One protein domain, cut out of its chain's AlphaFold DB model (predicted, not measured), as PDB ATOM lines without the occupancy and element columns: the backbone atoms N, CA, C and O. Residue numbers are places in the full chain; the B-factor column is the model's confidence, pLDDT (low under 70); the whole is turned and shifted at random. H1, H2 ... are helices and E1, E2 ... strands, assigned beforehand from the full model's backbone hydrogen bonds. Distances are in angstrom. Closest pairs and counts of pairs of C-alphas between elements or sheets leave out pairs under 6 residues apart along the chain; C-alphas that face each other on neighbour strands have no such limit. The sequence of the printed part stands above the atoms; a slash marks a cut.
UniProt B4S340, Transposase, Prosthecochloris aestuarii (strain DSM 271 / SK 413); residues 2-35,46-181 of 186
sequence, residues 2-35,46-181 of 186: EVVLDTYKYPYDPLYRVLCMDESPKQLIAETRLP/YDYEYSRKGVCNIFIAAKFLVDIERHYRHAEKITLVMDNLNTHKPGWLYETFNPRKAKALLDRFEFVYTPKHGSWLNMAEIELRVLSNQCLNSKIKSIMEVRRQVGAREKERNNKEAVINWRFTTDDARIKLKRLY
ATOM      1  N   GLU A   2       6.385  -4.857 -30.364       86.25
ATOM      2  CA  GLU A   2       6.085  -4.030 -31.543       86.25
ATOM      3  C   GLU A   2       4.750  -4.393 -32.192       86.25
ATOM      4  O   GLU A   2       3.909  -3.523 -32.314       86.25
ATOM      5  N   VAL A   3       4.487  -5.684 -32.433       88.75
ATOM      6  CA  VAL A   3       3.217  -6.153 -33.022       88.75
ATOM      7  C   VAL A   3       1.980  -5.587 -32.313       88.75
ATOM      8  O   VAL A   3       1.057  -5.135 -32.977       88.75
ATOM      9  N   VAL A   4       1.959  -5.556 -30.974       90.00
ATOM     10  CA  VAL A   4       0.825  -5.000 -30.208       90.00
ATOM     11  C   VAL A   4       0.753  -3.482 -30.362       90.00
ATOM     12  O   VAL A   4      -0.319  -2.939 -30.612       90.00
ATOM     13  N   LEU A   5       1.894  -2.799 -30.232       89.25
ATOM     14  CA  LEU A   5       1.973  -1.343 -30.365       89.25
ATOM     15  C   LEU A   5       1.563  -0.879 -31.765       89.25
ATOM     16  O   LEU A   5       0.856   0.113 -31.891       89.25
ATOM     17  N   ASP A   6       1.973  -1.601 -32.801       90.00
ATOM     18  CA  ASP A   6       1.615  -1.309 -34.183       90.00
ATOM     19  C   ASP A   6       0.148  -1.660 -34.458       90.00
ATOM     20  O   ASP A   6      -0.545  -0.875 -35.101       90.00
ATOM     21  N   THR A   7      -0.370  -2.744 -33.864       91.00
ATOM     22  CA  THR A   7      -1.804  -3.081 -33.919       91.00
ATOM     23  C   THR A   7      -2.672  -1.950 -33.369       91.00
ATOM     24  O   THR A   7      -3.685  -1.598 -33.966       91.00
ATOM     25  N   TYR A   8      -2.275  -1.330 -32.255       90.69
ATOM     26  CA  TYR A   8      -3.022  -0.216 -31.664       90.69
ATOM     27  C   TYR A   8      -2.908   1.110 -32.425       90.69
ATOM     28  O   TYR A   8      -3.662   2.034 -32.126       90.69
ATOM     29  N   LYS A   9      -1.991   1.226 -33.392       88.62
ATOM     30  CA  LYS A   9      -1.876   2.412 -34.253       88.62
ATOM     31  C   LYS A   9      -2.778   2.348 -35.479       88.62
ATOM     32  O   LYS A   9      -2.923   3.371 -36.148       88.62
ATOM     33  N   TYR A  10      -3.332   1.181 -35.813       87.69
ATOM     34  CA  TYR A  10      -4.196   1.080 -36.980       87.69
ATOM     35  C   TYR A  10      -5.408   2.007 -36.829       87.69
ATOM     36  O   TYR A  10      -6.005   2.066 -35.748       87.69
ATOM     37  N   PRO A  11      -5.778   2.745 -37.891       89.00
ATOM     38  CA  PRO A  11      -7.014   3.505 -37.878       89.00
ATOM     39  C   PRO A  11      -8.191   2.546 -37.701       89.00
ATOM     40  O   PRO A  11      -8.130   1.375 -38.079       89.00
ATOM     41  N   TYR A  12      -9.279   3.049 -37.127       89.75
ATOM     42  CA  TYR A  12     -10.485   2.252 -36.981       89.75
ATOM     43  C   TYR A  12     -11.045   1.860 -38.357       89.75
ATOM     44  O   TYR A  12     -11.405   2.728 -39.152       89.75
ATOM     45  N   ASP A  13     -11.170   0.553 -38.592       93.62
ATOM     46  CA  ASP A  13     -11.796  -0.026 -39.779       93.62
ATOM     47  C   ASP A  13     -12.885  -1.039 -39.354       93.62
ATOM     48  O   ASP A  13     -12.595  -2.022 -38.664       93.62
ATOM     49  N   PRO A  14     -14.161  -0.832 -39.735       93.00
ATOM     50  CA  PRO A  14     -15.244  -1.764 -39.436       93.00
ATOM     51  C   PRO A  14     -15.080  -3.178 -40.014       93.00
ATOM     52  O   PRO A  14     -15.696  -4.094 -39.458       93.00
ATOM     53  N   LEU A  15     -14.319  -3.345 -41.105       95.44
ATOM     54  CA  LEU A  15     -14.042  -4.625 -41.766       95.44
ATOM     55  C   LEU A  15     -12.834  -5.348 -41.154       95.44
ATOM     56  O   LEU A  15     -12.834  -6.580 -41.104       95.44
ATOM     57  N   TYR A  16     -11.861  -4.584 -40.648       94.44
ATOM     58  CA  TYR A  16     -10.619  -5.058 -40.029       94.44
ATOM     59  C   TYR A  16     -10.533  -4.576 -38.580       94.44
ATOM     60  O   TYR A  16      -9.808  -3.643 -38.233       94.44
ATOM     61  N   ARG A  17     -11.330  -5.203 -37.710       93.81
ATOM     62  CA  ARG A  17     -11.500  -4.734 -36.329       93.81
ATOM     63  C   ARG A  17     -10.403  -5.245 -35.413       93.81
ATOM     64  O   ARG A  17     -10.087  -6.430 -35.426       93.81
ATOM     65  N   VAL A  18      -9.935  -4.375 -34.524       93.50
ATOM     66  CA  VAL A  18      -9.080  -4.749 -33.394       93.50
ATOM     67  C   VAL A  18      -9.932  -4.823 -32.132       93.50
ATOM     68  O   VAL A  18     -10.582  -3.851 -31.751       93.50
ATOM     69  N   LEU A  19      -9.920  -5.975 -31.471       92.06
ATOM     70  CA  LEU A  19     -10.548  -6.203 -30.174       92.06
ATOM     71  C   LEU A  19      -9.488  -6.660 -29.174       92.06
ATOM     72  O   LEU A  19      -8.513  -7.310 -29.537       92.06
ATOM     73  N   CYS A  20      -9.688  -6.340 -27.900       89.62
ATOM     74  CA  CYS A  20      -8.884  -6.883 -26.810       89.62
ATOM     75  C   CYS A  20      -9.750  -7.797 -25.958       89.62
ATOM     76  O   CYS A  20     -10.915  -7.490 -25.703       89.62
ATOM     77  N   MET A  21      -9.172  -8.901 -25.504       85.38
ATOM     78  CA  MET A  21      -9.839  -9.842 -24.622       85.38
ATOM     79  C   MET A  21      -8.893 -10.256 -23.501       85.38
ATOM     80  O   MET A  21      -7.720 -10.530 -23.735       85.38
ATOM     81  N   ASP A  22      -9.438 -10.321 -22.292       82.19
ATOM     82  CA  ASP A  22      -8.743 -10.801 -21.105       82.19
ATOM     83  C   ASP A  22      -9.723 -11.564 -20.205       82.19
ATOM     84  O   ASP A  22     -10.926 -11.294 -20.224       82.19
ATOM     85  N   GLU A  23      -9.227 -12.530 -19.434       74.88
ATOM     86  CA  GLU A  23     -10.036 -13.336 -18.517       74.88
ATOM     87  C   GLU A  23      -9.748 -12.938 -17.066       74.88
ATOM     88  O   GLU A  23      -8.610 -12.955 -16.609       74.88
ATOM     89  N   SER A  24     -10.793 -12.616 -16.296       71.81
ATOM     90  CA  SER A  24     -10.639 -12.311 -14.870       71.81
ATOM     91  C   SER A  24     -11.685 -13.034 -14.016       71.81
ATOM     92  O   SER A  24     -12.890 -12.887 -14.262       71.81
ATOM     93  N   PRO A  25     -11.268 -13.817 -13.004       74.81
ATOM     94  CA  PRO A  25     -12.188 -14.414 -12.050       74.81
ATOM     95  C   PRO A  25     -12.641 -13.382 -11.006       74.81
ATOM     96  O   PRO A  25     -11.832 -12.678 -10.401       74.81
ATOM     97  N   LYS A  26     -13.941 -13.351 -10.700       77.81
ATOM     98  CA  LYS A  26     -14.513 -12.592  -9.583       77.81
ATOM     99  C   LYS A  26     -15.181 -13.532  -8.588       77.81
ATOM    100  O   LYS A  26     -16.140 -14.241  -8.893       77.81
ATOM    101  N   GLN A  27     -14.684 -13.525  -7.355       81.56
ATOM    102  CA  GLN A  27     -15.310 -14.265  -6.268       81.56
ATOM    103  C   GLN A  27     -16.576 -13.545  -5.794       81.56
ATOM    104  O   GLN A  27     -16.545 -12.353  -5.483       81.56
ATOM    105  N   LEU A  28     -17.678 -14.289  -5.707       80.69
ATOM    106  CA  LEU A  28     -18.942 -13.796  -5.170       80.69
ATOM    107  C   LEU A  28     -18.999 -14.108  -3.675       80.69
ATOM    108  O   LEU A  28     -18.769 -15.247  -3.256       80.69
ATOM    109  N   ILE A  29     -19.299 -13.097  -2.863       82.19
ATOM    110  CA  ILE A  29     -19.338 -13.215  -1.402       82.19
ATOM    111  C   ILE A  29     -20.547 -12.476  -0.832       82.19
ATOM    112  O   ILE A  29     -20.910 -11.396  -1.292       82.19
ATOM    113  N   ALA A  30     -21.164 -13.071   0.186       76.12
ATOM    114  CA  ALA A  30     -22.266 -12.484   0.934       76.12
ATOM    115  C   ALA A  30     -21.896 -12.342   2.412       76.12
ATOM    116  O   ALA A  30     -21.110 -13.124   2.943       76.12
ATOM    117  N   GLU A  31     -22.482 -11.355   3.078       72.62
ATOM    118  CA  GLU A  31     -22.372 -11.217   4.530       72.62
ATOM    119  C   GLU A  31     -23.196 -12.299   5.219       72.62
ATOM    120  O   GLU A  31     -24.303 -12.615   4.778       72.62
ATOM    121  N   THR A  32     -22.650 -12.863   6.292       68.75
ATOM    122  CA  THR A  32     -23.350 -13.830   7.149       68.75
ATOM    123  C   THR A  32     -24.125 -13.148   8.273       68.75
ATOM    124  O   THR A  32     -25.069 -13.736   8.793       68.75
ATOM    125  N   ARG A  33     -23.760 -11.912   8.639       69.25
ATOM    126  CA  ARG A  33     -24.325 -11.178   9.780       69.25
ATOM    127  C   ARG A  33     -24.769  -9.773   9.386       69.25
ATOM    128  O   ARG A  33     -24.209  -9.174   8.469       69.25
ATOM    129  N   LEU A  34     -25.769  -9.250  10.096       65.44
ATOM    130  CA  LEU A  34     -26.195  -7.857   9.963       65.44
ATOM    131  C   LEU A  34     -25.082  -6.927  10.483       65.44
ATOM    132  O   LEU A  34     -24.553  -7.183  11.569       65.44
ATOM    133  N   PRO A  35     -24.709  -5.867   9.743       64.44
ATOM    134  CA  PRO A  35     -23.718  -4.908  10.211       64.44
ATOM    135  C   PRO A  35     -24.217  -4.197  11.472       64.44
ATOM    136  O   PRO A  35     -25.390  -3.835  11.577       64.44
ATOM    137  N   TYR A  46     -18.105  -3.745   9.529       64.94
ATOM    138  CA  TYR A  46     -18.500  -5.044   9.005       64.94
ATOM    139  C   TYR A  46     -17.642  -6.131   9.641       64.94
ATOM    140  O   TYR A  46     -16.443  -5.935   9.840       64.94
ATOM    141  N   ASP A  47     -18.260  -7.269   9.943       67.81
ATOM    142  CA  ASP A  47     -17.543  -8.457  10.399       67.81
ATOM    143  C   ASP A  47     -16.714  -9.058   9.242       67.81
ATOM    144  O   ASP A  47     -17.056  -8.920   8.057       67.81
ATOM    145  N   TYR A  48     -15.604  -9.714   9.583       70.38
ATOM    146  CA  TYR A  48     -14.737 -10.400   8.624       70.38
ATOM    147  C   TYR A  48     -15.361 -11.704   8.113       70.38
ATOM    148  O   TYR A  48     -14.938 -12.206   7.072       70.38
ATOM    149  N   GLU A  49     -16.375 -12.240   8.798       77.50
ATOM    150  CA  GLU A  49     -17.081 -13.452   8.381       77.50
ATOM    151  C   GLU A  49     -17.906 -13.220   7.096       77.50
ATOM    152  O   GLU A  49     -18.670 -12.258   6.963       77.50
ATOM    153  N   TYR A  50     -17.742 -14.104   6.109       79.88
ATOM    154  CA  TYR A  50     -18.486 -14.062   4.849       79.88
ATOM    155  C   TYR A  50     -18.809 -15.469   4.342       79.88
ATOM    156  O   TYR A  50     -18.081 -16.430   4.572       79.88
ATOM    157  N   SER A  51     -19.897 -15.581   3.584       80.00
ATOM    158  CA  SER A  51     -20.293 -16.801   2.882       80.00
ATOM    159  C   SER A  51     -19.830 -16.724   1.430       80.00
ATOM    160  O   SER A  51     -20.180 -15.784   0.708       80.00
ATOM    161  N   ARG A  52     -19.046 -17.713   0.982       82.06
ATOM    162  CA  ARG A  52     -18.642 -17.838  -0.424       82.06
ATOM    163  C   ARG A  52     -19.846 -18.273  -1.260       82.06
ATOM    164  O   ARG A  52     -20.462 -19.297  -0.985       82.06
ATOM    165  N   LYS A  53     -20.160 -17.502  -2.298       83.25
ATOM    166  CA  LYS A  53     -21.275 -17.749  -3.229       83.25
ATOM    167  C   LYS A  53     -20.792 -18.226  -4.604       83.25
ATOM    168  O   LYS A  53     -21.493 -18.075  -5.596       83.25
ATOM    169  N   GLY A  54     -19.592 -18.802  -4.648       81.44
ATOM    170  CA  GLY A  54     -18.943 -19.281  -5.867       81.44
ATOM    171  C   GLY A  54     -17.955 -18.281  -6.470       81.44
ATOM    172  O   GLY A  54     -17.555 -17.296  -5.844       81.44
ATOM    173  N   VAL A  55     -17.528 -18.579  -7.693       73.69
ATOM    174  CA  VAL A  55     -16.654 -17.742  -8.519       73.69
ATOM    175  C   VAL A  55     -17.340 -17.594  -9.869       73.69
ATOM    176  O   VAL A  55     -17.813 -18.585 -10.422       73.69
ATOM    177  N   CYS A  56     -17.416 -16.377 -10.396       61.34
ATOM    178  CA  CYS A  56     -17.753 -16.160 -11.794       61.34
ATOM    179  C   CYS A  56     -16.478 -15.820 -12.566       61.34
ATOM    180  O   CYS A  56     -15.686 -14.991 -12.125       61.34
ATOM    181  N   ASN A  57     -16.280 -16.456 -13.718       64.06
ATOM    182  CA  ASN A  57     -15.320 -15.958 -14.693       64.06
ATOM    183  C   ASN A  57     -16.008 -14.880 -15.510       64.06
ATOM    184  O   ASN A  57     -17.111 -15.091 -16.016       64.06
ATOM    185  N   ILE A  58     -15.363 -13.724 -15.612       56.72
ATOM    186  CA  ILE A  58     -15.898 -12.620 -16.399       56.72
ATOM    187  C   ILE A  58     -15.768 -12.935 -17.903       56.72
ATOM    188  O   ILE A  58     -16.556 -12.393 -18.668       56.72
ATOM    189  N   PHE A  59     -14.937 -13.913 -18.319       56.81
ATOM    190  CA  PHE A  59     -14.901 -14.413 -19.704       56.81
ATOM    191  C   PHE A  59     -14.571 -15.916 -19.838       56.81
ATOM    192  O   PHE A  59     -13.890 -16.492 -18.995       56.81
ATOM    193  N   ILE A  60     -15.097 -16.543 -20.903       56.84
ATOM    194  CA  ILE A  60     -14.791 -17.909 -21.374       56.84
ATOM    195  C   ILE A  60     -14.449 -17.799 -22.870       56.84
ATOM    196  O   ILE A  60     -15.353 -17.563 -23.676       56.84
ATOM    197  N   ALA A  61     -13.180 -17.985 -23.253       65.44
ATOM    198  CA  ALA A  61     -12.673 -17.729 -24.610       65.44
ATOM    199  C   ALA A  61     -13.478 -18.341 -25.773       65.44
ATOM    200  O   ALA A  61     -13.820 -17.641 -26.723       65.44
ATOM    201  N   ALA A  62     -13.825 -19.630 -25.720       69.69
ATOM    202  CA  ALA A  62     -14.314 -20.329 -26.913       69.69
ATOM    203  C   ALA A  62     -15.709 -19.913 -27.387       69.69
ATOM    204  O   ALA A  62     -15.926 -19.640 -28.568       69.69
ATOM    205  N   LYS A  63     -16.672 -19.864 -26.462       73.88
ATOM    206  CA  LYS A  63     -18.040 -19.436 -26.786       73.88
ATOM    207  C   LYS A  63     -18.080 -17.953 -27.141       73.88
ATOM    208  O   LYS A  63     -18.835 -17.565 -28.025       73.88
ATOM    209  N   PHE A  64     -17.209 -17.164 -26.523       82.44
ATOM    210  CA  PHE A  64     -17.130 -15.737 -26.774       82.44
ATOM    211  C   PHE A  64     -16.691 -15.409 -28.209       82.44
ATOM    212  O   PHE A  64     -17.260 -14.504 -28.810       82.44
ATOM    213  N   LEU A  65     -15.780 -16.184 -28.818       88.00
ATOM    214  CA  LEU A  65     -15.428 -15.977 -30.234       88.00
ATOM    215  C   LEU A  65     -16.623 -16.149 -31.177       88.00
ATOM    216  O   LEU A  65     -16.728 -15.428 -32.166       88.00
ATOM    217  N   VAL A  66     -17.542 -17.070 -30.871       88.81
ATOM    218  CA  VAL A  66     -18.773 -17.250 -31.657       88.81
ATOM    219  C   VAL A  66     -19.702 -16.046 -31.496       88.81
ATOM    220  O   VAL A  66     -20.323 -15.612 -32.466       88.81
ATOM    221  N   ASP A  67     -19.787 -15.478 -30.296       89.75
ATOM    222  CA  ASP A  67     -20.589 -14.279 -30.057       89.75
ATOM    223  C   ASP A  67     -19.990 -13.052 -30.761       89.75
ATOM    224  O   ASP A  67     -20.726 -12.303 -31.406       89.75
ATOM    225  N   ILE A  68     -18.660 -12.893 -30.739       91.31
ATOM    226  CA  ILE A  68     -17.946 -11.849 -31.492       91.31
ATOM    227  C   ILE A  68     -18.186 -12.012 -32.997       91.31
ATOM    228  O   ILE A  68     -18.552 -11.052 -33.671       91.31
ATOM    229  N   GLU A  69     -18.013 -13.224 -33.528       92.25
ATOM    230  CA  GLU A  69     -18.243 -13.547 -34.940       92.25
ATOM    231  C   GLU A  69     -19.666 -13.174 -35.381       92.25
ATOM    232  O   GLU A  69     -19.862 -12.619 -36.464       92.25
ATOM    233  N   ARG A  70     -20.670 -13.459 -34.543       92.62
ATOM    234  CA  ARG A  70     -22.071 -13.105 -34.806       92.62
ATOM    235  C   ARG A  70     -22.302 -11.601 -34.748       92.62
ATOM    236  O   ARG A  70     -22.991 -11.063 -35.615       92.62
ATOM    237  N   HIS A  71     -21.753 -10.933 -33.738       93.31
ATOM    238  CA  HIS A  71     -21.945  -9.502 -33.530       93.31
ATOM    239  C   HIS A  71     -21.295  -8.682 -34.651       93.31
ATOM    240  O   HIS A  71     -21.901  -7.755 -35.184       93.31
ATOM    241  N   TYR A  72     -20.105  -9.088 -35.088       94.00
ATOM    242  CA  TYR A  72     -19.365  -8.469 -36.185       94.00
ATOM    243  C   TYR A  72     -19.424  -9.313 -37.455       94.00
ATOM    244  O   TYR A  72     -18.413  -9.511 -38.122       94.00
ATOM    245  N   ARG A  73     -20.625  -9.780 -37.824       94.12
ATOM    246  CA  ARG A  73     -20.831 -10.674 -38.980       94.12
ATOM    247  C   ARG A  73     -20.277 -10.141 -40.303       94.12
ATOM    248  O   ARG A  73     -19.926 -10.952 -41.154       94.12
ATOM    249  N   HIS A  74     -20.185  -8.819 -40.439       94.69
ATOM    250  CA  HIS A  74     -19.701  -8.120 -41.633       94.69
ATOM    251  C   HIS A  74     -18.196  -7.842 -41.616       94.69
ATOM    252  O   HIS A  74     -17.664  -7.416 -42.630       94.69
ATOM    253  N   ALA A  75     -17.518  -8.055 -40.485       95.19
ATOM    254  CA  ALA A  75     -16.069  -7.922 -40.430       95.19
ATOM    255  C   ALA A  75     -15.430  -9.093 -41.179       95.19
ATOM    256  O   ALA A  75     -15.755 -10.253 -40.892       95.19
ATOM    257  N   GLU A  76     -14.529  -8.776 -42.108       94.81
ATOM    258  CA  GLU A  76     -13.753  -9.759 -42.865       94.81
ATOM    259  C   GLU A  76     -12.739 -10.442 -41.953       94.81
ATOM    260  O   GLU A  76     -12.611 -11.667 -41.964       94.81
ATOM    261  N   LYS A  77     -12.071  -9.650 -41.110       95.50
ATOM    262  CA  LYS A  77     -11.062 -10.134 -40.176       95.50
ATOM    263  C   LYS A  77     -11.144  -9.399 -38.848       95.50
ATOM    264  O   LYS A  77     -11.452  -8.209 -38.785       95.50
ATOM    265  N   ILE A  78     -10.872 -10.126 -37.771       95.31
ATOM    266  CA  ILE A  78     -10.880  -9.587 -36.415       95.31
ATOM    267  C   ILE A  78      -9.543  -9.909 -35.759       95.31
ATOM    268  O   ILE A  78      -9.234 -11.070 -35.493       95.31
ATOM    269  N   THR A  79      -8.757  -8.879 -35.474       94.75
ATOM    270  CA  THR A  79      -7.527  -9.003 -34.696       94.75
ATOM    271  C   THR A  79      -7.884  -9.006 -33.220       94.75
ATOM    272  O   THR A  79      -8.435  -8.036 -32.702       94.75
ATOM    273  N   LEU A  80      -7.582 -10.101 -32.534       92.12
ATOM    274  CA  LEU A  80      -7.828 -10.277 -31.115       92.12
ATOM    275  C   LEU A  80      -6.510 -10.198 -30.347       92.12
ATOM    276  O   LEU A  80      -5.661 -11.087 -30.450       92.12
ATOM    277  N   VAL A  81      -6.347  -9.131 -29.568       90.75
ATOM    278  CA  VAL A  81      -5.202  -8.950 -28.675       90.75
ATOM    279  C   VAL A  81      -5.499  -9.611 -27.331       90.75
ATOM    280  O   VAL A  81      -6.506  -9.293 -26.698       90.75
ATOM    281  N   MET A  82      -4.633 -10.530 -26.900       87.25
ATOM    282  CA  MET A  82      -4.801 -11.311 -25.665       87.25
ATOM    283  C   MET A  82      -3.482 -11.463 -24.906       87.25
ATOM    284  O   MET A  82      -2.403 -11.150 -25.422       87.25
ATOM    285  N   ASP A  83      -3.539 -11.952 -23.672       83.38
ATOM    286  CA  ASP A  83      -2.342 -12.351 -22.946       83.38
ATOM    287  C   ASP A  83      -1.750 -13.674 -23.474       83.38
ATOM    288  O   ASP A  83      -2.368 -14.450 -24.203       83.38
ATOM    289  N   ASN A  84      -0.467 -13.890 -23.187       76.62
ATOM    290  CA  ASN A  84       0.295 -15.025 -23.708       76.62
ATOM    291  C   ASN A  84       0.295 -16.199 -22.718       76.62
ATOM    292  O   ASN A  84       1.357 -16.674 -22.299       76.62
ATOM    293  N   LEU A  85      -0.896 -16.635 -22.293       69.06
ATOM    294  CA  LEU A  85      -1.054 -17.874 -21.531       69.06
ATOM    295  C   LEU A  85      -1.035 -19.082 -22.471       69.06
ATOM    296  O   LEU A  85      -1.577 -19.064 -23.576       69.06
ATOM    297  N   ASN A  86      -0.443 -20.182 -22.002       59.12
ATOM    298  CA  ASN A  86      -0.317 -21.428 -22.769       59.12
ATOM    299  C   ASN A  86      -1.671 -22.014 -23.223       59.12
ATOM    300  O   ASN A  86      -1.710 -22.790 -24.176       59.12
ATOM    301  N   THR A  87      -2.761 -21.631 -22.557       58.16
ATOM    302  CA  THR A  87      -4.153 -22.002 -22.841       58.16
ATOM    303  C   THR A  87      -4.757 -21.255 -24.033       58.16
ATOM    304  O   THR A  87      -5.778 -21.691 -24.549       58.16
ATOM    305  N   HIS A  88      -4.128 -20.185 -24.536       63.31
ATOM    306  CA  HIS A  88      -4.630 -19.407 -25.679       63.31
ATOM    307  C   HIS A  88      -4.121 -19.886 -27.044       63.31
ATOM    308  O   HIS A  88      -4.339 -19.214 -28.054       63.31
ATOM    309  N   LYS A  89      -3.478 -21.059 -27.118       71.94
ATOM    310  CA  LYS A  89      -3.067 -21.650 -28.398       71.94
ATOM    311  C   LYS A  89      -4.295 -22.028 -29.227       71.94
ATOM    312  O   LYS A  89      -5.046 -22.877 -28.764       71.94
ATOM    313  N   PRO A  90      -4.457 -21.555 -30.472       73.88
ATOM    314  CA  PRO A  90      -5.718 -21.710 -31.203       73.88
ATOM    315  C   PRO A  90      -6.180 -23.162 -31.457       73.88
ATOM    316  O   PRO A  90      -7.317 -23.382 -31.861       73.88
ATOM    317  N   GLY A  91      -5.333 -24.165 -31.186       78.62
ATOM    318  CA  GLY A  91      -5.686 -25.589 -31.208       78.62
ATOM    319  C   GLY A  91      -6.879 -25.970 -30.322       78.62
ATOM    320  O   GLY A  91      -7.632 -26.862 -30.704       78.62
ATOM    321  N   TRP A  92      -7.142 -25.240 -29.229       79.81
ATOM    322  CA  TRP A  92      -8.332 -25.458 -28.387       79.81
ATOM    323  C   TRP A  92      -9.654 -25.297 -29.163       79.81
ATOM    324  O   TRP A  92     -10.687 -25.845 -28.768       79.81
ATOM    325  N   LEU A  93      -9.649 -24.588 -30.303       85.06
ATOM    326  CA  LEU A  93     -10.825 -24.476 -31.168       85.06
ATOM    327  C   LEU A  93     -11.236 -25.827 -31.750       85.06
ATOM    328  O   LEU A  93     -12.433 -26.092 -31.853       85.06
ATOM    329  N   TYR A  94     -10.271 -26.683 -32.089       87.62
ATOM    330  CA  TYR A  94     -10.534 -28.035 -32.587       87.62
ATOM    331  C   TYR A  94     -10.941 -29.008 -31.476       87.62
ATOM    332  O   TYR A  94     -11.588 -30.011 -31.759       87.62
ATOM    333  N   GLU A  95     -10.608 -28.702 -30.222       86.12
ATOM    334  CA  GLU A  95     -11.104 -29.450 -29.061       86.12
ATOM    335  C   GLU A  95     -12.562 -29.089 -28.744       86.12
ATOM    336  O   GLU A  95     -13.323 -29.920 -28.255       86.12
ATOM    337  N   THR A  96     -12.969 -27.849 -29.041       85.12
ATOM    338  CA  THR A  96     -14.301 -27.332 -28.686       85.12
ATOM    339  C   THR A  96     -15.326 -27.459 -29.814       85.12
ATOM    340  O   THR A  96     -16.515 -27.657 -29.559       85.12
ATOM    341  N   PHE A  97     -14.901 -27.307 -31.069       88.31
ATOM    342  CA  PHE A  97     -15.783 -27.242 -32.231       88.31
ATOM    343  C   PHE A  97     -15.418 -28.290 -33.277       88.31
ATOM    344  O   PHE A  97     -14.283 -28.748 -33.370       88.31
ATOM    345  N   ASN A  98     -16.384 -28.623 -34.139       93.31
ATOM    346  CA  ASN A  98     -16.083 -29.449 -35.304       93.31
ATOM    347  C   ASN A  98     -15.027 -28.765 -36.208       93.31
ATOM    348  O   ASN A  98     -14.973 -27.530 -36.250       93.31
ATOM    349  N   PRO A  99     -14.237 -29.532 -36.986       94.44
ATOM    350  CA  PRO A  99     -13.120 -28.985 -37.754       94.44
ATOM    351  C   PRO A  99     -13.491 -27.847 -38.709       94.44
ATOM    352  O   PRO A  99     -12.731 -26.892 -38.842       94.44
ATOM    353  N   ARG A 100     -14.676 -27.898 -39.337       95.44
ATOM    354  CA  ARG A 100     -15.138 -26.830 -40.240       95.44
ATOM    355  C   ARG A 100     -15.347 -25.520 -39.485       95.44
ATOM    356  O   ARG A 100     -14.897 -24.474 -39.938       95.44
ATOM    357  N   LYS A 101     -16.009 -25.575 -38.326       92.50
ATOM    358  CA  LYS A 101     -16.265 -24.391 -37.502       92.50
ATOM    359  C   LYS A 101     -14.983 -23.849 -36.871       92.50
ATOM    360  O   LYS A 101     -14.783 -22.640 -36.886       92.50
ATOM    361  N   ALA A 102     -14.122 -24.727 -36.361       91.62
ATOM    362  CA  ALA A 102     -12.825 -24.347 -35.813       91.62
ATOM    363  C   ALA A 102     -11.968 -23.625 -36.863       91.62
ATOM    364  O   ALA A 102     -11.466 -22.534 -36.601       91.62
ATOM    365  N   LYS A 103     -11.879 -24.179 -38.080       93.75
ATOM    366  CA  LYS A 103     -11.153 -23.568 -39.198       93.75
ATOM    367  C   LYS A 103     -11.738 -22.215 -39.606       93.75
ATOM    368  O   LYS A 103     -10.983 -21.261 -39.733       93.75
ATOM    369  N   ALA A 104     -13.062 -22.105 -39.719       93.38
ATOM    370  CA  ALA A 104     -13.718 -20.836 -40.039       93.38
ATOM    371  C   ALA A 104     -13.429 -19.741 -38.995       93.38
ATOM    372  O   ALA A 104     -13.212 -18.590 -39.357       93.38
ATOM    373  N   LEU A 105     -13.390 -20.095 -37.704       92.25
ATOM    374  CA  LEU A 105     -12.992 -19.159 -36.651       92.25
ATOM    375  C   LEU A 105     -11.504 -18.793 -36.773       92.25
ATOM    376  O   LEU A 105     -11.170 -17.618 -36.727       92.25
ATOM    377  N   LEU A 106     -10.613 -19.760 -36.995       91.56
ATOM    378  CA  LEU A 106      -9.182 -19.485 -37.191       91.56
ATOM    379  C   LEU A 106      -8.894 -18.568 -38.380       91.56
ATOM    380  O   LEU A 106      -7.995 -17.742 -38.300       91.56
ATOM    381  N   ASP A 107      -9.645 -18.709 -39.469       93.38
ATOM    382  CA  ASP A 107      -9.483 -17.861 -40.653       93.38
ATOM    383  C   ASP A 107     -10.000 -16.444 -40.421       93.38
ATOM    384  O   ASP A 107      -9.491 -15.484 -40.999       93.38
ATOM    385  N   ARG A 108     -10.990 -16.307 -39.538       94.31
ATOM    386  CA  ARG A 108     -11.607 -15.026 -39.209       94.31
ATOM    387  C   ARG A 108     -10.841 -14.238 -38.144       94.31
ATOM    388  O   ARG A 108     -10.891 -13.009 -38.154       94.31
ATOM    389  N   PHE A 109     -10.171 -14.923 -37.220       93.31
ATOM    390  CA  PHE A 109      -9.505 -14.312 -36.072       93.31
ATOM    391  C   PHE A 109      -7.980 -14.341 -36.205       93.31
ATOM    392  O   PHE A 109      -7.366 -15.403 -36.284       93.31
ATOM    393  N   GLU A 110      -7.354 -13.168 -36.149       93.00
ATOM    394  CA  GLU A 110      -5.904 -13.031 -36.009       93.00
ATOM    395  C   GLU A 110      -5.540 -12.807 -34.545       93.00
ATOM    396  O   GLU A 110      -5.948 -11.822 -33.939       93.00
ATOM    397  N   PHE A 111      -4.769 -13.723 -33.966       90.75
ATOM    398  CA  PHE A 111      -4.386 -13.646 -32.560       90.75
ATOM    399  C   PHE A 111      -3.064 -12.900 -32.403       90.75
ATOM    400  O   PHE A 111      -2.026 -13.338 -32.902       90.75
ATOM    401  N   VAL A 112      -3.095 -11.799 -31.658       91.19
ATOM    402  CA  VAL A 112      -1.911 -11.023 -31.288       91.19
ATOM    403  C   VAL A 112      -1.700 -11.155 -29.787       91.19
ATOM    404  O   VAL A 112      -2.522 -10.727 -28.983       91.19
ATOM    405  N   TYR A 113      -0.575 -11.736 -29.386       89.06
ATOM    406  CA  TYR A 113      -0.295 -11.964 -27.970       89.06
ATOM    407  C   TYR A 113       0.573 -10.856 -27.386       89.06
ATOM    408  O   TYR A 113       1.603 -10.471 -27.955       89.06
ATOM    409  N   THR A 114       0.198 -10.373 -26.203       88.38
ATOM    410  CA  THR A 114       1.049  -9.459 -25.448       88.38
ATOM    411  C   THR A 114       2.356 -10.151 -25.036       88.38
ATOM    412  O   THR A 114       2.399 -11.364 -24.811       88.38
ATOM    413  N   PRO A 115       3.487  -9.423 -24.981       84.44
ATOM    414  CA  PRO A 115       4.757 -10.014 -24.572       84.44
ATOM    415  C   PRO A 115       4.686 -10.575 -23.154       84.44
ATOM    416  O   PRO A 115       3.985 -10.035 -22.297       84.44
ATOM    417  N   LYS A 116       5.513 -11.584 -22.861       80.38
ATOM    418  CA  LYS A 116       5.762 -11.980 -21.469       80.38
ATOM    419  C   LYS A 116       6.235 -10.756 -20.676       80.38
ATOM    420  O   LYS A 116       7.093 -10.013 -21.151       80.38
ATOM    421  N   HIS A 117       5.646 -10.536 -19.501       79.94
ATOM    422  CA  HIS A 117       5.844  -9.343 -18.657       79.94
ATOM    423  C   HIS A 117       5.384  -8.003 -19.274       79.94
ATOM    424  O   HIS A 117       5.658  -6.942 -18.721       79.94
ATOM    425  N   GLY A 118       4.668  -8.030 -20.400       82.50
ATOM    426  CA  GLY A 118       4.126  -6.860 -21.093       82.50
ATOM    427  C   GLY A 118       2.641  -6.623 -20.827       82.50
ATOM    428  O   GLY A 118       1.966  -6.086 -21.698       82.50
ATOM    429  N   SER A 119       2.123  -7.038 -19.668       82.12
ATOM    430  CA  SER A 119       0.683  -6.997 -19.362       82.12
ATOM    431  C   SER A 119       0.116  -5.568 -19.339       82.12
ATOM    432  O   SER A 119      -1.033  -5.338 -19.689       82.12
ATOM    433  N   TRP A 120       0.969  -4.566 -19.097       86.44
ATOM    434  CA  TRP A 120       0.635  -3.142 -19.231       86.44
ATOM    435  C   TRP A 120       0.206  -2.715 -20.652       86.44
ATOM    436  O   TRP A 120      -0.310  -1.614 -20.817       86.44
ATOM    437  N   LEU A 121       0.407  -3.560 -21.672       88.25
ATOM    438  CA  LEU A 121      -0.104  -3.365 -23.035       88.25
ATOM    439  C   LEU A 121      -1.477  -4.012 -23.269       88.25
ATOM    440  O   LEU A 121      -2.067  -3.810 -24.327       88.25
ATOM    441  N   ASN A 122      -1.995  -4.807 -22.334       88.69
ATOM    442  CA  ASN A 122      -3.304  -5.433 -22.470       88.69
ATOM    443  C   ASN A 122      -4.405  -4.424 -22.107       88.69
ATOM    444  O   ASN A 122      -4.662  -4.151 -20.935       88.69
ATOM    445  N   MET A 123      -5.074  -3.867 -23.119       89.38
ATOM    446  CA  MET A 123      -6.160  -2.905 -22.915       89.38
ATOM    447  C   MET A 123      -7.330  -3.503 -22.125       89.38
ATOM    448  O   MET A 123      -7.914  -2.813 -21.291       89.38
ATOM    449  N   ALA A 124      -7.656  -4.778 -22.352       88.06
ATOM    450  CA  ALA A 124      -8.737  -5.433 -21.627       88.06
ATOM    451  C   ALA A 124      -8.395  -5.589 -20.136       88.06
ATOM    452  O   ALA A 124      -9.244  -5.290 -19.297       88.06
ATOM    453  N   GLU A 125      -7.148  -5.930 -19.788       86.94
ATOM    454  CA  GLU A 125      -6.699  -5.970 -18.385       86.94
ATOM    455  C   GLU A 125      -6.796  -4.581 -17.723       86.94
ATOM    456  O   GLU A 125      -7.268  -4.451 -16.590       86.94
ATOM    457  N   ILE A 126      -6.384  -3.520 -18.433       87.19
ATOM    458  CA  ILE A 126      -6.488  -2.136 -17.943       87.19
ATOM    459  C   ILE A 126      -7.947  -1.797 -17.627       87.19
ATOM    460  O   ILE A 126      -8.244  -1.297 -16.539       87.19
ATOM    461  N   GLU A 127      -8.869  -2.106 -18.537       85.81
ATOM    462  CA  GLU A 127     -10.296  -1.851 -18.335       85.81
ATOM    463  C   GLU A 127     -10.897  -2.695 -17.213       85.81
ATOM    464  O   GLU A 127     -11.639  -2.178 -16.374       85.81
ATOM    465  N   LEU A 128     -10.523  -3.970 -17.110       85.00
ATOM    466  CA  LEU A 128     -10.931  -4.831 -16.003       85.00
ATOM    467  C   LEU A 128     -10.419  -4.309 -14.659       85.00
ATOM    468  O   LEU A 128     -11.141  -4.377 -13.661       85.00
ATOM    469  N   ARG A 129      -9.216  -3.726 -14.613       85.12
ATOM    470  CA  ARG A 129      -8.680  -3.057 -13.420       85.12
ATOM    471  C   ARG A 129      -9.471  -1.792 -13.082       85.12
ATOM    472  O   ARG A 129      -9.783  -1.579 -11.910       85.12
ATOM    473  N   VAL A 130      -9.840  -0.980 -14.074       85.31
ATOM    474  CA  VAL A 130     -10.698   0.203 -13.879       85.31
ATOM    475  C   VAL A 130     -12.066  -0.210 -13.330       85.31
ATOM    476  O   VAL A 130     -12.488   0.312 -12.295       85.31
ATOM    477  N   LEU A 131     -12.721  -1.198 -13.946       85.81
ATOM    478  CA  LEU A 131     -13.987  -1.762 -13.471       85.81
ATOM    479  C   LEU A 131     -13.849  -2.326 -12.055       85.81
ATOM    480  O   LEU A 131     -14.684  -2.052 -11.192       85.81
ATOM    481  N   SER A 132     -12.776  -3.063 -11.776       84.19
ATOM    482  CA  SER A 132     -12.535  -3.640 -10.452       84.19
ATOM    483  C   SER A 132     -12.391  -2.573  -9.373       84.19
ATOM    484  O   SER A 132     -12.983  -2.706  -8.305       84.19
ATOM    485  N   ASN A 133     -11.671  -1.491  -9.664       85.31
ATOM    486  CA  ASN A 133     -11.403  -0.429  -8.699       85.31
ATOM    487  C   ASN A 133     -12.585   0.532  -8.505       85.31
ATOM    488  O   ASN A 133     -12.778   1.042  -7.403       85.31
ATOM    489  N   GLN A 134     -13.367   0.795  -9.555       81.69
ATOM    490  CA  GLN A 134     -14.418   1.823  -9.535       81.69
ATOM    491  C   GLN A 134     -15.835   1.274  -9.373       81.69
ATOM    492  O   GLN A 134     -16.743   2.018  -9.003       81.69
ATOM    493  N   CYS A 135     -16.047   0.004  -9.712       81.50
ATOM    494  CA  CYS A 135     -17.364  -0.617  -9.754       81.50
ATOM    495  C   CYS A 135     -17.413  -1.871  -8.879       81.50
ATOM    496  O   CYS A 135     -18.315  -2.012  -8.065       81.50
ATOM    497  N   LEU A 136     -16.420  -2.756  -8.973       83.62
ATOM    498  CA  LEU A 136     -16.448  -4.050  -8.285       83.62
ATOM    499  C   LEU A 136     -15.613  -4.071  -6.994       83.62
ATOM    500  O   LEU A 136     -15.239  -5.149  -6.526       83.62
ATOM    501  N   ASN A 137     -15.318  -2.908  -6.412       82.12
ATOM    502  CA  ASN A 137     -14.471  -2.775  -5.220       82.12
ATOM    503  C   ASN A 137     -15.181  -3.167  -3.910       82.12
ATOM    504  O   ASN A 137     -14.539  -3.299  -2.871       82.12
ATOM    505  N   SER A 138     -16.498  -3.379  -3.961       80.19
ATOM    506  CA  SER A 138     -17.340  -3.729  -2.819       80.19
ATOM    507  C   SER A 138     -17.829  -5.182  -2.881       80.19
ATOM    508  O   SER A 138     -17.726  -5.865  -3.905       80.19
ATOM    509  N   LYS A 139     -18.347  -5.689  -1.753       79.00
ATOM    510  CA  LYS A 139     -18.955  -7.026  -1.676       79.00
ATOM    511  C   LYS A 139     -20.267  -7.030  -2.467       79.00
ATOM    512  O   LYS A 139     -21.241  -6.409  -2.050       79.00
ATOM    513  N   ILE A 140     -20.312  -7.765  -3.576       81.56
ATOM    514  CA  ILE A 140     -21.516  -7.895  -4.406       81.56
ATOM    515  C   ILE A 140     -22.136  -9.276  -4.193       81.56
ATOM    516  O   ILE A 140     -21.498 -10.308  -4.405       81.56
ATOM    517  N   LYS A 141     -23.405  -9.279  -3.769       77.19
ATOM    518  CA  LYS A 141     -24.115 -10.478  -3.301       77.19
ATOM    519  C   LYS A 141     -24.726 -11.316  -4.436       77.19
ATOM    520  O   LYS A 141     -25.087 -12.464  -4.196       77.19
ATOM    521  N   SER A 142     -24.861 -10.774  -5.654       81.94
ATOM    522  CA  SER A 142     -25.476 -11.476  -6.790       81.94
ATOM    523  C   SER A 142     -24.878 -11.088  -8.144       81.94
ATOM    524  O   SER A 142     -24.440  -9.958  -8.358       81.94
ATOM    525  N   ILE A 143     -24.923 -12.017  -9.100       82.56
ATOM    526  CA  ILE A 143     -24.501 -11.771 -10.487       82.56
ATOM    527  C   ILE A 143     -25.375 -10.725 -11.197       82.56
ATOM    528  O   ILE A 143     -24.891 -10.019 -12.078       82.56
ATOM    529  N   MET A 144     -26.649 -10.595 -10.810       86.69
ATOM    530  CA  MET A 144     -27.541  -9.574 -11.370       86.69
ATOM    531  C   MET A 144     -27.044  -8.170 -11.032       86.69
ATOM    532  O   MET A 144     -27.017  -7.303 -11.901       86.69
ATOM    533  N   GLU A 145     -26.586  -7.970  -9.797       85.38
ATOM    534  CA  GLU A 145     -26.036  -6.690  -9.365       85.38
ATOM    535  C   GLU A 145     -24.697  -6.394 -10.052       85.38
ATOM    536  O   GLU A 145     -24.486  -5.276 -10.512       85.38
ATOM    537  N   VAL A 146     -23.841  -7.408 -10.243       86.00
ATOM    538  CA  VAL A 146     -22.623  -7.267 -11.064       86.00
ATOM    539  C   VAL A 146     -22.978  -6.803 -12.481       86.00
ATOM    540  O   VAL A 146     -22.431  -5.807 -12.949       86.00
ATOM    541  N   ARG A 147     -23.925  -7.473 -13.156       88.00
ATOM    542  CA  ARG A 147     -24.363  -7.108 -14.518       88.00
ATOM    543  C   ARG A 147     -24.896  -5.680 -14.587       88.00
ATOM    544  O   ARG A 147     -24.554  -4.951 -15.512       88.00
ATOM    545  N   ARG A 148     -25.700  -5.272 -13.600       89.19
ATOM    546  CA  ARG A 148     -26.270  -3.922 -13.523       89.19
ATOM    547  C   ARG A 148     -25.179  -2.857 -13.434       89.19
ATOM    548  O   ARG A 148     -25.224  -1.881 -14.180       89.19
ATOM    549  N   GLN A 149     -24.210  -3.034 -12.538       89.00
ATOM    550  CA  GLN A 149     -23.157  -2.039 -12.342       89.00
ATOM    551  C   GLN A 149     -22.173  -1.996 -13.523       89.00
ATOM    552  O   GLN A 149     -21.816  -0.905 -13.970       89.00
ATOM    553  N   VAL A 150     -21.795  -3.158 -14.075       88.75
ATOM    554  CA  VAL A 150     -20.935  -3.240 -15.269       88.75
ATOM    555  C   VAL A 150     -21.610  -2.573 -16.469       88.75
ATOM    556  O   VAL A 150     -20.994  -1.713 -17.092       88.75
ATOM    557  N   GLY A 151     -22.885  -2.872 -16.742       89.75
ATOM    558  CA  GLY A 151     -23.614  -2.271 -17.867       89.75
ATOM    559  C   GLY A 151     -23.800  -0.754 -17.737       89.75
ATOM    560  O   GLY A 151     -23.725  -0.025 -18.725       89.75
ATOM    561  N   ALA A 152     -23.984  -0.240 -16.515       89.81
ATOM    562  CA  ALA A 152     -24.032   1.203 -16.282       89.81
ATOM    563  C   ALA A 152     -22.687   1.883 -16.604       89.81
ATOM    564  O   ALA A 152     -22.673   2.941 -17.236       89.81
ATOM    565  N   ARG A 153     -21.563   1.266 -16.211       87.19
ATOM    566  CA  ARG A 153     -20.219   1.782 -16.515       87.19
ATOM    567  C   ARG A 153     -19.860   1.682 -17.985       87.19
ATOM    568  O   ARG A 153     -19.300   2.633 -18.520       87.19
ATOM    569  N   GLU A 154     -20.215   0.584 -18.639       89.12
ATOM    570  CA  GLU A 154     -20.060   0.428 -20.084       89.12
ATOM    571  C   GLU A 154     -20.760   1.573 -20.830       89.12
ATOM    572  O   GLU A 154     -20.130   2.284 -21.612       89.12
ATOM    573  N   LYS A 155     -22.036   1.833 -20.510       90.38
ATOM    574  CA  LYS A 155     -22.811   2.921 -21.121       90.38
ATOM    575  C   LYS A 155     -22.164   4.289 -20.904       90.38
ATOM    576  O   LYS A 155     -22.073   5.082 -21.834       90.38
ATOM    577  N   GLU A 156     -21.709   4.571 -19.687       89.88
ATOM    578  CA  GLU A 156     -21.037   5.832 -19.374       89.88
ATOM    579  C   GLU A 156     -19.748   6.022 -20.185       89.88
ATOM    580  O   GLU A 156     -19.512   7.106 -20.717       89.88
ATOM    581  N   ARG A 157     -18.917   4.980 -20.290       87.88
ATOM    582  CA  ARG A 157     -17.661   5.028 -21.045       87.88
ATOM    583  C   ARG A 157     -17.887   5.171 -22.545       87.88
ATOM    584  O   ARG A 157     -17.205   5.981 -23.166       87.88
ATOM    585  N   ASN A 158     -18.858   4.443 -23.093       88.81
ATOM    586  CA  ASN A 158     -19.231   4.534 -24.504       88.81
ATOM    587  C   ASN A 158     -19.741   5.940 -24.847       88.81
ATOM    588  O   ASN A 158     -19.320   6.511 -25.844       88.81
ATOM    589  N   ASN A 159     -20.558   6.546 -23.978       91.94
ATOM    590  CA  ASN A 159     -21.039   7.921 -24.162       91.94
ATOM    591  C   ASN A 159     -19.924   8.978 -24.105       91.94
ATOM    592  O   ASN A 159     -20.100  10.078 -24.617       91.94
ATOM    593  N   LYS A 160     -18.808   8.676 -23.435       89.81
ATOM    594  CA  LYS A 160     -17.631   9.553 -23.349       89.81
ATOM    595  C   LYS A 160     -16.632   9.320 -24.481       89.81
ATOM    596  O   LYS A 160     -15.609   9.998 -24.490       89.81
ATOM    597  N   GLU A 161     -16.878   8.335 -25.349       86.94
ATOM    598  CA  GLU A 161     -15.926   7.865 -26.364       86.94
ATOM    599  C   GLU A 161     -14.526   7.650 -25.764       86.94
ATOM    600  O   GLU A 161     -13.505   8.074 -26.302       86.94
ATOM    601  N   ALA A 162     -14.479   7.047 -24.571       82.62
ATOM    602  CA  ALA A 162     -13.253   6.962 -23.790       82.62
ATOM    603  C   ALA A 162     -12.198   6.092 -24.498       82.62
ATOM    604  O   ALA A 162     -12.304   4.866 -24.504       82.62
ATOM    605  N   VAL A 163     -11.155   6.729 -25.036       84.44
ATOM    606  CA  VAL A 163     -10.027   6.074 -25.716       84.44
ATOM    607  C   VAL A 163      -8.801   5.940 -24.813       84.44
ATOM    608  O   VAL A 163      -8.520   6.803 -23.978       84.44
ATOM    609  N   ILE A 164      -8.019   4.875 -25.013       83.69
ATOM    610  CA  ILE A 164      -6.676   4.778 -24.433       83.69
ATOM    611  C   ILE A 164      -5.702   5.544 -25.325       83.69
ATOM    612  O   ILE A 164      -5.520   5.217 -26.495       83.69
ATOM    613  N   ASN A 165      -5.045   6.554 -24.756       84.25
ATOM    614  CA  ASN A 165      -3.986   7.291 -25.436       84.25
ATOM    615  C   ASN A 165      -2.623   6.627 -25.179       84.25
ATOM    616  O   ASN A 165      -1.985   6.860 -24.146       84.25
ATOM    617  N   TRP A 166      -2.184   5.791 -26.118       85.75
ATOM    618  CA  TRP A 166      -0.883   5.127 -26.073       85.75
ATOM    619  C   TRP A 166       0.253   6.115 -26.365       85.75
ATOM    620  O   TRP A 166       0.492   6.489 -27.507       85.75
ATOM    621  N   ARG A 167       0.987   6.519 -25.320       85.75
ATOM    622  CA  ARG A 167       2.145   7.427 -25.448       85.75
ATOM    623  C   ARG A 167       3.475   6.723 -25.707       85.75
ATOM    624  O   ARG A 167       4.428   7.378 -26.103       85.75
ATOM    625  N   PHE A 168       3.561   5.426 -25.421       85.94
ATOM    626  CA  PHE A 168       4.773   4.641 -25.635       85.94
ATOM    627  C   PHE A 168       4.732   4.023 -27.028       85.94
ATOM    628  O   PHE A 168       3.817   3.261 -27.338       85.94
ATOM    629  N   THR A 169       5.712   4.351 -27.859       86.44
ATOM    630  CA  THR A 169       5.751   3.948 -29.266       86.44
ATOM    631  C   THR A 169       6.721   2.794 -29.517       86.44
ATOM    632  O   THR A 169       7.541   2.427 -28.677       86.44
ATOM    633  N   THR A 170       6.643   2.214 -30.714       85.88
ATOM    634  CA  THR A 170       7.622   1.235 -31.209       85.88
ATOM    635  C   THR A 170       9.043   1.811 -31.219       85.88
ATOM    636  O   THR A 170       9.986   1.112 -30.853       85.88
ATOM    637  N   ASP A 171       9.205   3.097 -31.536       86.25
ATOM    638  CA  ASP A 171      10.511   3.762 -31.509       86.25
ATOM    639  C   ASP A 171      11.037   3.912 -30.074       86.25
ATOM    640  O   ASP A 171      12.197   3.594 -29.799       86.25
ATOM    641  N   ASP A 172      10.164   4.269 -29.121       85.88
ATOM    642  CA  ASP A 172      10.507   4.251 -27.693       85.88
ATOM    643  C   ASP A 172      10.932   2.853 -27.232       85.88
ATOM    644  O   ASP A 172      11.882   2.721 -26.455       85.88
ATOM    645  N   ALA A 173      10.241   1.808 -27.702       85.69
ATOM    646  CA  ALA A 173      10.546   0.419 -27.373       85.69
ATOM    647  C   ALA A 173      11.952   0.032 -27.842       85.69
ATOM    648  O   ALA A 173      12.726  -0.518 -27.055       85.69
ATOM    649  N   ARG A 174      12.317   0.376 -29.080       86.50
ATOM    650  CA  ARG A 174      13.641   0.088 -29.659       86.50
ATOM    651  C   ARG A 174      14.775   0.747 -28.882       86.50
ATOM    652  O   ARG A 174      15.826   0.135 -28.693       86.50
ATOM    653  N   ILE A 175      14.550   1.959 -28.378       87.62
ATOM    654  CA  ILE A 175      15.534   2.688 -27.571       87.62
ATOM    655  C   ILE A 175      15.596   2.120 -26.147       87.62
ATOM    656  O   ILE A 175      16.659   1.710 -25.677       87.62
ATOM    657  N   LYS A 176      14.460   2.071 -25.443       84.56
ATOM    658  CA  LYS A 176      14.398   1.744 -24.006       84.56
ATOM    659  C   LYS A 176      14.569   0.258 -23.711       84.56
ATOM    660  O   LYS A 176      15.029  -0.102 -22.630       84.56
ATOM    661  N   LEU A 177      14.209  -0.611 -24.652       84.00
ATOM    662  CA  LEU A 177      14.278  -2.065 -24.507       84.00
ATOM    663  C   LEU A 177      15.323  -2.688 -25.428       84.00
ATOM    664  O   LEU A 177      15.232  -3.878 -25.711       84.00
ATOM    665  N   LYS A 178      16.342  -1.923 -25.841       83.44
ATOM    666  CA  LYS A 178      17.420  -2.357 -26.744       83.44
ATOM    667  C   LYS A 178      17.963  -3.762 -26.440       83.44
ATOM    668  O   LYS A 178      18.194  -4.530 -27.360       83.44
ATOM    669  N   ARG A 179      18.086  -4.132 -25.156       82.88
ATOM    670  CA  ARG A 179      18.538  -5.465 -24.699       82.88
ATOM    671  C   ARG A 179      17.679  -6.653 -25.165       82.88
ATOM    672  O   ARG A 179      18.133  -7.785 -25.081       82.88
ATOM    673  N   LEU A 180      16.419  -6.411 -25.533       79.25
ATOM    674  CA  LEU A 180      15.463  -7.426 -25.987       79.25
ATOM    675  C   LEU A 180      15.470  -7.593 -27.510       79.25
ATOM    676  O   LEU A 180      14.858  -8.532 -28.015       79.25
ATOM    677  N   TYR A 181      16.125  -6.684 -28.232       76.56
ATOM    678  CA  TYR A 181      16.306  -6.786 -29.671       76.56
ATOM    679  C   TYR A 181      17.585  -7.570 -29.953       76.56
ATOM    680  O   TYR A 181      18.554  -7.430 -29.201       76.56
TER     681      TYR A 181
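AT A GLANCE: This is residues 2 to 35 and 46 to 181 of the 186 residues of the protein "Transposase" of Prosthecochloris aestuarii (strain DSM 271 / SK 413) (UniProt B4S340). A small parallel sheet of three strands, E1, E4 and E5, has the helices H1, H2, H4 and H5 set round it, and a long two-stranded ribbon, E2 and E3, makes one end of the longest axis, with H7 at the other end beside H1. H3 packs on H4, while H5 leads from the sheet toward H6, the longest helix, which meets H5 at a steep angle and comes close to E2. The 170 printed residues hold seven named helices and five named strands, in the order H1 E1 E2 E3 H2 E4 H3 H4 E5 H5 H6 H7; the class is mixed, helices and strands. The parallel sheet has the order E1, E4, E5, and E2 and E3 are antiparallel. The whole is only just loose, close to compact, with a radius of gyration of the C-alphas of 18.9 A and spans of 56 by 45 by 34 A.

HOW THE PARTS SIT: H1, residues 2 to 7, only grazes the sheet of E1, residues 16 to 20, E4, residues 77 to 82, and E5, residues 109 to 113; its closest C-alphas to E5 are those of Val 4 and Val 112, 6.7 A apart. E1 and E5 are the edge strands. E1 is parallel to E4 at 19 degrees, with N 19 and O 79 within hydrogen-bond range at 2.8 A; E4 is parallel to E5 at 26 degrees, with N 80 and O 110 at 2.8 A. E2, residues 25 to 31, is antiparallel to E3, residues 50 to 57, at 157 degrees, with N 28 and O 54 at 3.0 A and N 53 and O 28 at 2.8 A; E3 bends by 52 degrees at residue 53. H2, residues 61 to 71, grazes the parallel sheet with residues 65 to 69. H2 and H4, residues 99 to 108, only just touch, with 3 pairs of C-alphas within 8 A, the closest those of Leu 65 and Leu 105 at 7.6 A; they run the same way at a steep tilt of 65 degrees. H3, residues 92 to 96, is not on the sheet but touches H4, with the C-alphas of Leu 93 and Ala 102 closest at 5.1 A. E4, H3, H4 and E5 form a strand-helix-strand unit, two parallel neighbour strands with helices between them along the chain, and its crossover is right-handed. H4 grazes the sheet with residues 103 to 108, and H5, residues 123 to 134, with residues 123 to 127. H5 and H6, residues 143 to 159, are close but not clearly touching, at a steep tilt of 65 degrees, opposite ways, with the C-alphas of Leu 131 and Val 150 closest at 7.3 A. H7, residues 170 to 176, touches H1 at a shallow tilt of 29 degrees, opposite ways, with the C-alphas of Glu 2 and Thr 170 closest at 5.5 A. Each O i to N i+4 pair is within hydrogen-bond range in H1, H3, H4, H5, H6 and H7, and 6 of 7 are in H2.

IN THESE COORDINATES: H1 begins at C-alpha 2, (6.085, -4.030, -31.543). E2 is 19.7 A long from first to last C-alpha, E3 19.9 A, H2 15.3 A, E4 15.8 A and H5 16.4 A. H6, at 24.2 A, begins at C-alpha 143, (-24.501, -11.771, -10.487). H7 ends at C-alpha 176, (14.398, 1.744, -24.006).

THE WHOLE: The C-alphas farthest apart, those of Leu 34 and Tyr 181, are 58.1 A apart. Residues 36 to 45 are cut out, and C-alphas 35 and 46 are 5.4 A apart across the cut. Of the links that are printed whole, none is long. Residues 155 to 163, of which 155 to 159 belong to H6, stand free, as do residues 175 to 180. The mean pLDDT of the printed part is 84.1; residues 32 to 35, 46 to 47, 56 to 62 and 85 to 88 are under 70.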